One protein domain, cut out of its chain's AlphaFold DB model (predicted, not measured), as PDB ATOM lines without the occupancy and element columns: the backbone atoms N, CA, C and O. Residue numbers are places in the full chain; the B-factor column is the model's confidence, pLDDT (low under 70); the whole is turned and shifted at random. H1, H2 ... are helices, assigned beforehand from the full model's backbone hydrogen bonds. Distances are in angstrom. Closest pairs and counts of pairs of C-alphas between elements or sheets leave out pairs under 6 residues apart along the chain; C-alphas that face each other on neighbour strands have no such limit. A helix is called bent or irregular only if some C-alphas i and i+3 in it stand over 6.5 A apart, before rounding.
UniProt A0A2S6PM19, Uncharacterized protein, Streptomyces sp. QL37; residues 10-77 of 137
ATOM      1  N   ASP A  10     -36.428 -42.711 -14.496       82.69
ATOM      2  CA  ASP A  10     -35.909 -43.361 -13.285       82.69
ATOM      3  C   ASP A  10     -34.672 -44.217 -13.600       82.69
ATOM      4  O   ASP A  10     -33.691 -44.194 -12.859       82.69
ATOM      5  N   LEU A  11     -34.685 -44.925 -14.736       80.69
ATOM      6  CA  LEU A  11     -33.548 -45.730 -15.194       80.69
ATOM      7  C   LEU A  11     -32.332 -44.865 -15.551       80.69
ATOM      8  O   LEU A  11     -31.212 -45.208 -15.183       80.69
ATOM      9  N   ILE A  12     -32.546 -43.739 -16.238       82.38
ATOM     10  CA  ILE A  12     -31.479 -42.788 -16.591       82.38
ATOM     11  C   ILE A  12     -30.873 -42.169 -15.329       82.38
ATOM     12  O   ILE A  12     -29.651 -42.091 -15.210       82.38
ATOM     13  N   ALA A  13     -31.711 -41.753 -14.378       78.19
ATOM     14  CA  ALA A  13     -31.253 -41.155 -13.129       78.19
ATOM     15  C   ALA A  13     -30.417 -42.140 -12.297       78.19
ATOM     16  O   ALA A  13     -29.349 -41.778 -11.802       78.19
ATOM     17  N   GLU A  14     -30.858 -43.394 -12.179       86.44
ATOM     18  CA  GLU A  14     -30.111 -44.412 -11.437       86.44
ATOM     19  C   GLU A  14     -28.813 -44.816 -12.152       86.44
ATOM     20  O   GLU A  14     -27.780 -44.966 -11.500       86.44
ATOM     21  N   ALA A  15     -28.823 -44.927 -13.484       77.81
ATOM     22  CA  ALA A  15     -27.610 -45.185 -14.258       77.81
ATOM     23  C   ALA A  15     -26.582 -44.053 -14.103       77.81
ATOM     24  O   ALA A  15     -25.400 -44.331 -13.916       77.81
ATOM     25  N   ALA A  16     -27.022 -42.790 -14.109       79.38
ATOM     26  CA  ALA A  16     -26.153 -41.642 -13.865       79.38
ATOM     27  C   ALA A  16     -25.517 -41.697 -12.470       79.38
ATOM     28  O   ALA A  16     -24.309 -41.520 -12.345       79.38
ATOM     29  N   ARG A  17     -26.314 -42.006 -11.436       81.56
ATOM     30  CA  ARG A  17     -25.829 -42.154 -10.058       81.56
ATOM     31  C   ARG A  17     -24.786 -43.267  -9.942       81.56
ATOM     32  O   ARG A  17     -23.760 -43.071  -9.305       81.56
ATOM     33  N   GLN A  18     -25.041 -44.432 -10.541       78.31
ATOM     34  CA  GLN A  18     -24.094 -45.549 -10.505       78.31
ATOM     35  C   GLN A  18     -22.816 -45.245 -11.285       78.31
ATOM     36  O   GLN A  18     -21.736 -45.546 -10.792       78.31
ATOM     37  N   HIS A  19     -22.926 -44.634 -12.465       78.06
ATOM     38  CA  HIS A  19     -21.769 -44.231 -13.258       78.06
ATOM     39  C   HIS A  19     -20.905 -43.208 -12.506       78.06
ATOM     40  O   HIS A  19     -19.690 -43.365 -12.479       78.06
ATOM     41  N   ALA A  20     -21.524 -42.239 -11.822       79.12
ATOM     42  CA  ALA A  20     -20.820 -41.295 -10.956       79.12
ATOM     43  C   ALA A  20     -20.089 -42.020  -9.822       79.12
ATOM     44  O   ALA A  20     -18.883 -41.877  -9.697       79.12
ATOM     45  N   THR A  21     -20.774 -42.888  -9.065       77.25
ATOM     46  CA  THR A  21     -20.147 -43.654  -7.970       77.25
ATOM     47  C   THR A  21     -19.003 -44.553  -8.449       77.25
ATOM     48  O   THR A  21     -18.009 -44.697  -7.749       77.25
ATOM     49  N   LEU A  22     -19.130 -45.173  -9.625       71.75
ATOM     50  CA  LEU A  22     -18.068 -45.996 -10.213       71.75
ATOM     51  C   LEU A  22     -16.875 -45.161 -10.700       71.75
ATOM     52  O   LEU A  22     -15.779 -45.700 -10.819       71.75
ATOM     53  N   ALA A  23     -17.091 -43.878 -10.990       72.88
ATOM     54  CA  ALA A  23     -16.053 -42.939 -11.399       72.88
ATOM     55  C   ALA A  23     -15.448 -42.149 -10.224       72.88
ATOM     56  O   ALA A  23     -14.346 -41.628 -10.367       72.88
ATOM     57  N   GLU A  24     -16.152 -42.044  -9.092       68.88
ATOM     58  CA  GLU A  24     -15.843 -41.074  -8.033       68.88
ATOM     59  C   GLU A  24     -14.612 -41.405  -7.193       68.88
ATOM     60  O   GLU A  24     -14.127 -40.511  -6.509       68.88
ATOM     61  N   ASP A  25     -14.091 -42.634  -7.208       63.38
ATOM     62  CA  ASP A  25     -12.942 -42.952  -6.351       63.38
ATOM     63  C   ASP A  25     -12.275 -44.290  -6.723       63.38
ATOM     64  O   ASP A  25     -12.502 -45.307  -6.055       63.38
ATOM     65  N   PRO A  26     -11.458 -44.375  -7.791       65.19
ATOM     66  CA  PRO A  26     -10.405 -45.372  -7.770       65.19
ATOM     67  C   PRO A  26      -9.472 -44.962  -6.630       65.19
ATOM     68  O   PRO A  26      -8.797 -43.935  -6.723       65.19
ATOM     69  N   ASP A  27      -9.460 -45.739  -5.545       78.12
ATOM     70  CA  ASP A  27      -8.540 -45.469  -4.449       78.12
ATOM     71  C   ASP A  27      -7.111 -45.365  -4.999       78.12
ATOM     72  O   ASP A  27      -6.774 -45.934  -6.043       78.12
ATOM     73  N   PHE A  28      -6.255 -44.593  -4.325       76.62
ATOM     74  CA  PHE A  28      -4.886 -44.368  -4.794       76.62
ATOM     75  C   PHE A  28      -4.214 -45.684  -5.216       76.62
ATOM     76  O   PHE A  28      -3.619 -45.751  -6.287       76.62
ATOM     77  N   MET A  29      -4.397 -46.751  -4.429       83.25
ATOM     78  CA  MET A  29      -3.905 -48.096  -4.735       83.25
ATOM     79  C   MET A  29      -4.468 -48.661  -6.046       83.25
ATOM     80  O   MET A  29      -3.685 -49.119  -6.870       83.25
ATOM     81  N   GLY A  30      -5.773 -48.566  -6.286       83.62
ATOM     82  CA  GLY A  30      -6.445 -49.001  -7.506       83.62
ATOM     83  C   GLY A  30      -6.015 -48.226  -8.750       83.62
ATOM     84  O   GLY A  30      -5.925 -48.816  -9.824       83.62
ATOM     85  N   VAL A  31      -5.658 -46.941  -8.625       83.44
ATOM     86  CA  VAL A  31      -5.018 -46.186  -9.724       83.44
ATOM     87  C   VAL A  31      -3.650 -46.781 -10.072       83.44
ATOM     88  O   VAL A  31      -3.313 -46.893 -11.250       83.44
ATOM     89  N   GLY A  32      -2.881 -47.194  -9.060       81.81
ATOM     90  CA  GLY A  32      -1.612 -47.902  -9.238       81.81
ATOM     91  C   GLY A  32      -1.810 -49.257  -9.915       81.81
ATOM     92  O   GLY A  32      -1.258 -49.511 -10.978       81.81
ATOM     93  N   GLU A  33      -2.660 -50.109  -9.351       87.81
ATOM     94  CA  GLU A  33      -2.943 -51.441  -9.902       87.81
ATOM     95  C   GLU A  33      -3.453 -51.375 -11.353       87.81
ATOM     96  O   GLU A  33      -3.083 -52.197 -12.186       87.81
ATOM     97  N   ALA A  34      -4.268 -50.369 -11.693       85.56
ATOM     98  CA  ALA A  34      -4.783 -50.194 -13.048       85.56
ATOM     99  C   ALA A  34      -3.727 -49.714 -14.059       85.56
ATOM    100  O   ALA A  34      -3.894 -49.966 -15.255       85.56
ATOM    101  N   MET A  35      -2.671 -49.016 -13.617       88.25
ATOM    102  CA  MET A  35      -1.623 -48.513 -14.511       88.25
ATOM    103  C   MET A  35      -0.452 -49.473 -14.693       88.25
ATOM    104  O   MET A  35       0.184 -49.410 -15.740       88.25
ATOM    105  N   GLU A  36      -0.173 -50.334 -13.710       87.94
ATOM    106  CA  GLU A  36       1.064 -51.122 -13.607       87.94
ATOM    107  C   GLU A  36       1.430 -51.830 -14.921       87.94
ATOM    108  O   GLU A  36       2.533 -51.645 -15.427       87.94
ATOM    109  N   ASP A  37       0.469 -52.531 -15.531       87.06
ATOM    110  CA  ASP A  37       0.660 -53.295 -16.772       87.06
ATOM    111  C   ASP A  37       0.353 -52.503 -18.061       87.06
ATOM    112  O   ASP A  37       0.446 -53.038 -19.171       87.06
ATOM    113  N   GLN A  38      -0.067 -51.238 -17.956       87.56
ATOM    114  CA  GLN A  38      -0.423 -50.432 -19.126       87.56
ATOM    115  C   GLN A  38       0.831 -49.864 -19.800       87.56
ATOM    116  O   GLN A  38       1.745 -49.421 -19.104       87.56
ATOM    117  N   PRO A  39       0.888 -49.809 -21.143       84.12
ATOM    118  CA  PRO A  39       1.973 -49.132 -21.848       84.12
ATOM    119  C   PRO A  39       2.085 -47.659 -21.431       84.12
ATOM    120  O   PRO A  39       1.074 -46.954 -21.347       84.12
ATOM    121  N   CYS A  40       3.310 -47.181 -21.214       80.31
ATOM    122  CA  CYS A  40       3.597 -45.760 -21.062       80.31
ATOM    123  C   CYS A  40       3.999 -45.180 -22.437       80.31
ATOM    124  O   CYS A  40       5.069 -45.500 -22.961       80.31
ATOM    125  N   PRO A  41       3.180 -44.302 -23.054       70.94
ATOM    126  CA  PRO A  41       3.419 -43.851 -24.430       70.94
ATOM    127  C   PRO A  41       4.752 -43.117 -24.637       70.94
ATOM    128  O   PRO A  41       5.311 -43.135 -25.728       70.94
ATOM    129  N   ALA A  42       5.274 -42.461 -23.595       67.81
ATOM    130  CA  ALA A  42       6.535 -41.719 -23.665       67.81
ATOM    131  C   ALA A  42       7.771 -42.633 -23.720       67.81
ATOM    132  O   ALA A  42       8.846 -42.197 -24.127       67.81
ATOM    133  N   THR A  43       7.630 -43.893 -23.310       64.75
ATOM    134  CA  THR A  43       8.721 -44.870 -23.275       64.75
ATOM    135  C   THR A  43       8.720 -45.814 -24.480       64.75
ATOM    136  O   THR A  43       9.742 -46.438 -24.752       64.75
ATOM    137  N   ASP A  44       7.640 -45.843 -25.268       57.16
ATOM    138  CA  ASP A  44       7.569 -46.584 -26.538       57.16
ATOM    139  C   ASP A  44       8.566 -46.058 -27.594       57.16
ATOM    140  O   ASP A  44       9.022 -46.805 -28.463       57.16
ATOM    141  N   GLU A  45       8.970 -44.785 -27.513       55.56
ATOM    142  CA  GLU A  45       9.990 -44.195 -28.396       55.56
ATOM    143  C   GLU A  45      11.439 -44.523 -27.971       55.56
ATOM    144  O   GLU A  45      12.380 -44.263 -28.726       55.56
ATOM    145  N   ALA A  46      11.647 -45.104 -26.781       57.47
ATOM    146  CA  ALA A  46      12.973 -45.280 -26.180       57.47
ATOM    147  C   ALA A  46      13.711 -46.568 -26.607       57.47
ATOM    148  O   ALA A  46      14.915 -46.693 -26.361       57.47
ATOM    149  N   GLY A  47      13.042 -47.508 -27.284       55.88
ATOM    150  CA  GLY A  47      13.663 -48.723 -27.820       55.88
ATOM    151  C   GLY A  47      12.803 -49.985 -27.678       55.88
ATOM    152  O   GLY A  47      11.667 -49.920 -27.220       55.88
ATOM    153  N   PRO A  48      13.312 -51.157 -28.107       50.31
ATOM    154  CA  PRO A  48      12.564 -52.409 -28.048       50.31
ATOM    155  C   PRO A  48      12.480 -52.948 -26.610       50.31
ATOM    156  O   PRO A  48      13.387 -53.628 -26.133       50.31
ATOM    157  N   GLY A  49      11.350 -52.678 -25.964       57.66
ATOM    158  CA  GLY A  49      10.891 -53.238 -24.695       57.66
ATOM    159  C   GLY A  49       9.453 -52.771 -24.460       57.66
ATOM    160  O   GLY A  49       9.120 -51.653 -24.834       57.66
ATOM    161  N   LEU A  50       8.576 -53.622 -23.916       53.78
ATOM    162  CA  LEU A  50       7.295 -53.133 -23.395       53.78
ATOM    163  C   LEU A  50       7.649 -52.291 -22.173       53.78
ATOM    164  O   LEU A  50       8.062 -52.859 -21.172       53.78
ATOM    165  N   HIS A  51       7.588 -50.970 -22.303       75.38
ATOM    166  CA  HIS A  51       7.808 -50.056 -21.195       75.38
ATOM    167  C   HIS A  51       6.440 -49.667 -20.646       75.38
ATOM    168  O   HIS A  51       5.766 -48.756 -21.134       75.38
ATOM    169  N   THR A  52       5.986 -50.466 -19.695       86.38
ATOM    170  CA  THR A  52       4.763 -50.218 -18.942       86.38
ATOM    171  C   THR A  52       4.996 -49.125 -17.904       86.38
ATOM    172  O   THR A  52       6.139 -48.752 -17.627       86.38
ATOM    173  N   TRP A  53       3.934 -48.595 -17.296       87.19
ATOM    174  CA  TRP A  53       4.105 -47.697 -16.150       87.19
ATOM    175  C   TRP A  53       4.859 -48.389 -15.008       87.19
ATOM    176  O   TRP A  53       5.695 -47.745 -14.381       87.19
ATOM    177  N   GLY A  54       4.652 -49.693 -14.791       86.19
ATOM    178  CA  GLY A  54       5.358 -50.477 -13.772       86.19
ATOM    179  C   GLY A  54       6.878 -50.584 -13.967       86.19
ATOM    180  O   GLY A  54       7.591 -50.902 -13.017       86.19
ATOM    181  N   ASP A  55       7.394 -50.272 -15.161       86.75
ATOM    182  CA  ASP A  55       8.834 -50.278 -15.450       86.75
ATOM    183  C   ASP A  55       9.555 -48.976 -15.042       86.75
ATOM    184  O   ASP A  55      10.784 -48.892 -15.141       86.75
ATOM    185  N   LEU A  56       8.818 -47.951 -14.596       83.69
ATOM    186  CA  LEU A  56       9.383 -46.692 -14.100       83.69
ATOM    187  C   LEU A  56      10.128 -46.885 -12.769       83.69
ATOM    188  O   LEU A  56       9.893 -47.839 -12.020       83.69
ATOM    189  N   ALA A  57      11.018 -45.947 -12.425       88.25
ATOM    190  CA  ALA A  57      11.572 -45.924 -11.076       88.25
ATOM    191  C   ALA A  57      10.446 -45.711 -10.044       88.25
ATOM    192  O   ALA A  57       9.431 -45.081 -10.330       88.25
ATOM    193  N   ASN A  58      10.606 -46.241  -8.827       87.75
ATOM    194  CA  ASN A  58       9.540 -46.237  -7.814       87.75
ATOM    195  C   ASN A  58       9.026 -44.817  -7.490       87.75
ATOM    196  O   ASN A  58       7.824 -44.602  -7.329       87.75
ATOM    197  N   ASP A  59       9.931 -43.840  -7.429       88.06
ATOM    198  CA  ASP A  59       9.608 -42.428  -7.233       88.06
ATOM    199  C   ASP A  59       8.857 -41.827  -8.431       88.06
ATOM    200  O   ASP A  59       7.840 -41.166  -8.226       88.06
ATOM    201  N   GLU A  60       9.290 -42.116  -9.659       86.19
ATOM    202  CA  GLU A  60       8.617 -41.686 -10.895       86.19
ATOM    203  C   GLU A  60       7.210 -42.292 -11.026       86.19
ATOM    204  O   GLU A  60       6.253 -41.590 -11.358       86.19
ATOM    205  N   TYR A  61       7.068 -43.582 -10.708       86.00
ATOM    206  CA  TYR A  61       5.793 -44.294 -10.682       86.00
ATOM    207  C   TYR A  61       4.828 -43.685  -9.664       86.00
ATOM    208  O   TYR A  61       3.694 -43.338  -9.991       86.00
ATOM    209  N   THR A  62       5.303 -43.485  -8.432       85.50
ATOM    210  CA  THR A  62       4.508 -42.883  -7.354       85.50
ATOM    211  C   THR A  62       4.083 -41.457  -7.712       85.50
ATOM    212  O   THR A  62       2.955 -41.046  -7.432       85.50
ATOM    213  N   GLU A  63       4.961 -40.674  -8.343       88.00
ATOM    214  CA  GLU A  63       4.627 -39.329  -8.815       88.00
ATOM    215  C   GLU A  63       3.555 -39.362  -9.916       88.00
ATOM    216  O   GLU A  63       2.599 -38.582  -9.864       88.00
ATOM    217  N   ALA A  64       3.673 -40.273 -10.888       86.38
ATOM    218  CA  ALA A  64       2.683 -40.455 -11.947       86.38
ATOM    219  C   ALA A  64       1.315 -40.874 -11.385       86.38
ATOM    220  O   ALA A  64       0.298 -40.280 -11.742       86.38
ATOM    221  N   GLN A  65       1.297 -41.822 -10.448       86.94
ATOM    222  CA  GLN A  65       0.101 -42.282  -9.742       86.94
ATOM    223  C   GLN A  65      -0.622 -41.152  -9.018       86.94
ATOM    224  O   GLN A  65      -1.829 -41.000  -9.195       86.94
ATOM    225  N   ASN A  66       0.105 -40.307  -8.280       84.75
ATOM    226  CA  ASN A  66      -0.488 -39.141  -7.619       84.75
ATOM    227  C   ASN A  66      -1.101 -38.170  -8.634       84.75
ATOM    228  O   ASN A  66      -2.247 -37.764  -8.481       84.75
ATOM    229  N   LYS A  67      -0.378 -37.841  -9.713       87.00
ATOM    230  CA  LYS A  67      -0.888 -36.929 -10.748       87.00
ATOM    231  C   LYS A  67      -2.131 -37.474 -11.447       87.00
ATOM    232  O   LYS A  67      -3.061 -36.718 -11.703       87.00
ATOM    233  N   ILE A  68      -2.152 -38.767 -11.769       85.88
ATOM    234  CA  ILE A  68      -3.301 -39.414 -12.414       85.88
ATOM    235  C   ILE A  68      -4.496 -39.445 -11.457       85.88
ATOM    236  O   ILE A  68      -5.599 -39.079 -11.854       85.88
ATOM    237  N   HIS A  69      -4.273 -39.804 -10.194       84.56
ATOM    238  CA  HIS A  69      -5.302 -39.773  -9.161       84.56
ATOM    239  C   HIS A  69      -5.889 -38.362  -8.975       84.56
ATOM    240  O   HIS A  69      -7.110 -38.201  -8.942       84.56
ATOM    241  N   ASP A  70      -5.045 -37.326  -8.940       84.06
ATOM    242  CA  ASP A  70      -5.479 -35.929  -8.825       84.06
ATOM    243  C   ASP A  70      -6.288 -35.473 -10.050       84.06
ATOM    244  O   ASP A  70      -7.283 -34.762  -9.907       84.06
ATOM    245  N   LEU A  71      -5.901 -35.904 -11.259       84.56
ATOM    246  CA  LEU A  71      -6.656 -35.633 -12.487       84.56
ATOM    247  C   LEU A  71      -8.046 -36.280 -12.460       84.56
ATOM    248  O   LEU A  71      -9.009 -35.644 -12.884       84.56
ATOM    249  N   ILE A  72      -8.151 -37.516 -11.966       82.38
ATOM    250  CA  ILE A  72      -9.428 -38.232 -11.840       82.38
ATOM    251  C   ILE A  72     -10.308 -37.554 -10.787       82.38
ATOM    252  O   ILE A  72     -11.442 -37.191 -11.079       82.38
ATOM    253  N   THR A  73      -9.759 -37.303  -9.597       82.25
ATOM    254  CA  THR A  73     -10.477 -36.655  -8.485       82.25
ATOM    255  C   THR A  73     -10.950 -35.246  -8.849       82.25
ATOM    256  O   THR A  73     -12.002 -34.793  -8.405       82.25
ATOM    257  N   GLY A  74     -10.164 -34.525  -9.651       81.94
ATOM    258  CA  GLY A  74     -10.486 -33.176 -10.111       81.94
ATOM    259  C   GLY A  74     -11.427 -33.115 -11.319       81.94
ATOM    260  O   GLY A  74     -11.814 -32.014 -11.719       81.94
ATOM    261  N   ALA A  75     -11.775 -34.250 -11.932       86.31
ATOM    262  CA  ALA A  75     -12.627 -34.277 -13.110       86.31
ATOM    263  C   ALA A  75     -14.075 -33.894 -12.764       86.31
ATOM    264  O   ALA A  75     -14.604 -34.226 -11.705       86.31
ATOM    265  N   ALA A  76     -14.744 -33.196 -13.682       87.00
ATOM    266  CA  ALA A  76     -16.163 -32.905 -13.527       87.00
ATOM    267  C   ALA A  76     -16.986 -34.194 -13.665       87.00
ATOM    268  O   ALA A  76     -16.839 -34.919 -14.651       87.00
ATOM    269  N   ASP A  77     -17.910 -34.433 -12.731       88.06
ATOM    270  CA  ASP A  77     -18.896 -35.500 -12.883       88.06
ATOM    271  C   ASP A  77     -19.898 -35.138 -13.991       88.06
ATOM    272  O   ASP A  77     -20.816 -34.333 -13.819       88.06
TER     273      ASP A  77
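Overview. This is residues 10 to 77 of the 137 residues of an uncharacterized protein of Streptomyces sp. QL37 (UniProt A0A2S6PM19). A long, loose line of helix and loop: H1 makes an arm at one end, a small middle is made where the short helix H2 crosses H3 nearly at a right angle, and the loop of residues 36 to 57 makes the other end. H3 folds back from that loop toward the side where H1 lies, while residues 10 to 15 of H1 stick out free of the rest. The printed part has 68 residues with three named helices, H1, H2 and H3 in that order along the chain, and no named strand; the class is all helix. The whole is loose, with a radius of gyration of the C-alphas of 15.4 A, and the C-alphas span 52 by 21 by 18 A along their three main axes.

Arrangement. The printed part begins with H1, residues 10 to 23, which touches no helix. Residues 10 to 15, which belong to H1, stand free, with no C-alpha 8 or more residues away along the chain within 10 A. A tight link of 4 residues leads from H1 to H2, residues 28 to 35. H1 and H2 are apart, though they follow each other in the chain. A long link of 22 residues then leads from H2 to H3, residues 58 to 73. H2 and H3 touch, with 7 pairs of C-alphas within 8 A. The closest C-alphas of the two are those of Gly 32 and Gln 65, 5.9 A apart. H3 touches H2 with residues 65 to 69 alone. The lines of H2 and H3 stand about perpendicular, at 75 degrees, and their centres are 9.1 A apart. H1 and H3 are apart, but only just: their closest C-alphas are 8.1 A from each other. In the backbones of H1, H2 and H3, every pair of O i and N i+4 is within hydrogen-bond range. No helix is bent or irregular.

Along the chain. H1 runs from Asp 10 to Ala 23 and measures 19.9 A from first to last C-alpha. It begins with C-alpha 10 at (-35.909, -43.361, -13.285) and ends with C-alpha 23 at (-16.053, -42.939, -11.399), and along it x rises while y and z at the two ends differ little. H2 is the short helix of 8 residues, from Phe 28 to Met 35. H3, from Asn 58 to Thr 73, is the longest helix, with 16 residues and 22.2 A from first to last C-alpha. Its C-alpha 58 stands at (9.540, -46.237, -7.814) and its C-alpha 73 at (-10.477, -36.655, -8.485), with x falling from the first to the last.

Size, cuts and confidence. The outline of the printed part is a rod. The two C-alphas farthest apart are those of Asp 10 in H1 and Gly 47 in the long link, 51.9 A from each other. The first and last printed C-alphas, those of Asp 10 and Asp 77, are 18.7 A apart. Residues 36 to 57 are a long stretch with no named element, and their C-alphas lie 9 to 24 A from the mean of all C-alphas. The printed part has no cut and runs from residue 10 to residue 77 of a full chain of 137 residues. The mean pLDDT of the printed part is 79.1. The model's confidence is low, under 70, at 12 residues: 24 to 26 in the tight link and 42 to 50 in the long link. The mean pLDDT is 79 in H1, 84 in H2 and 86 in H3.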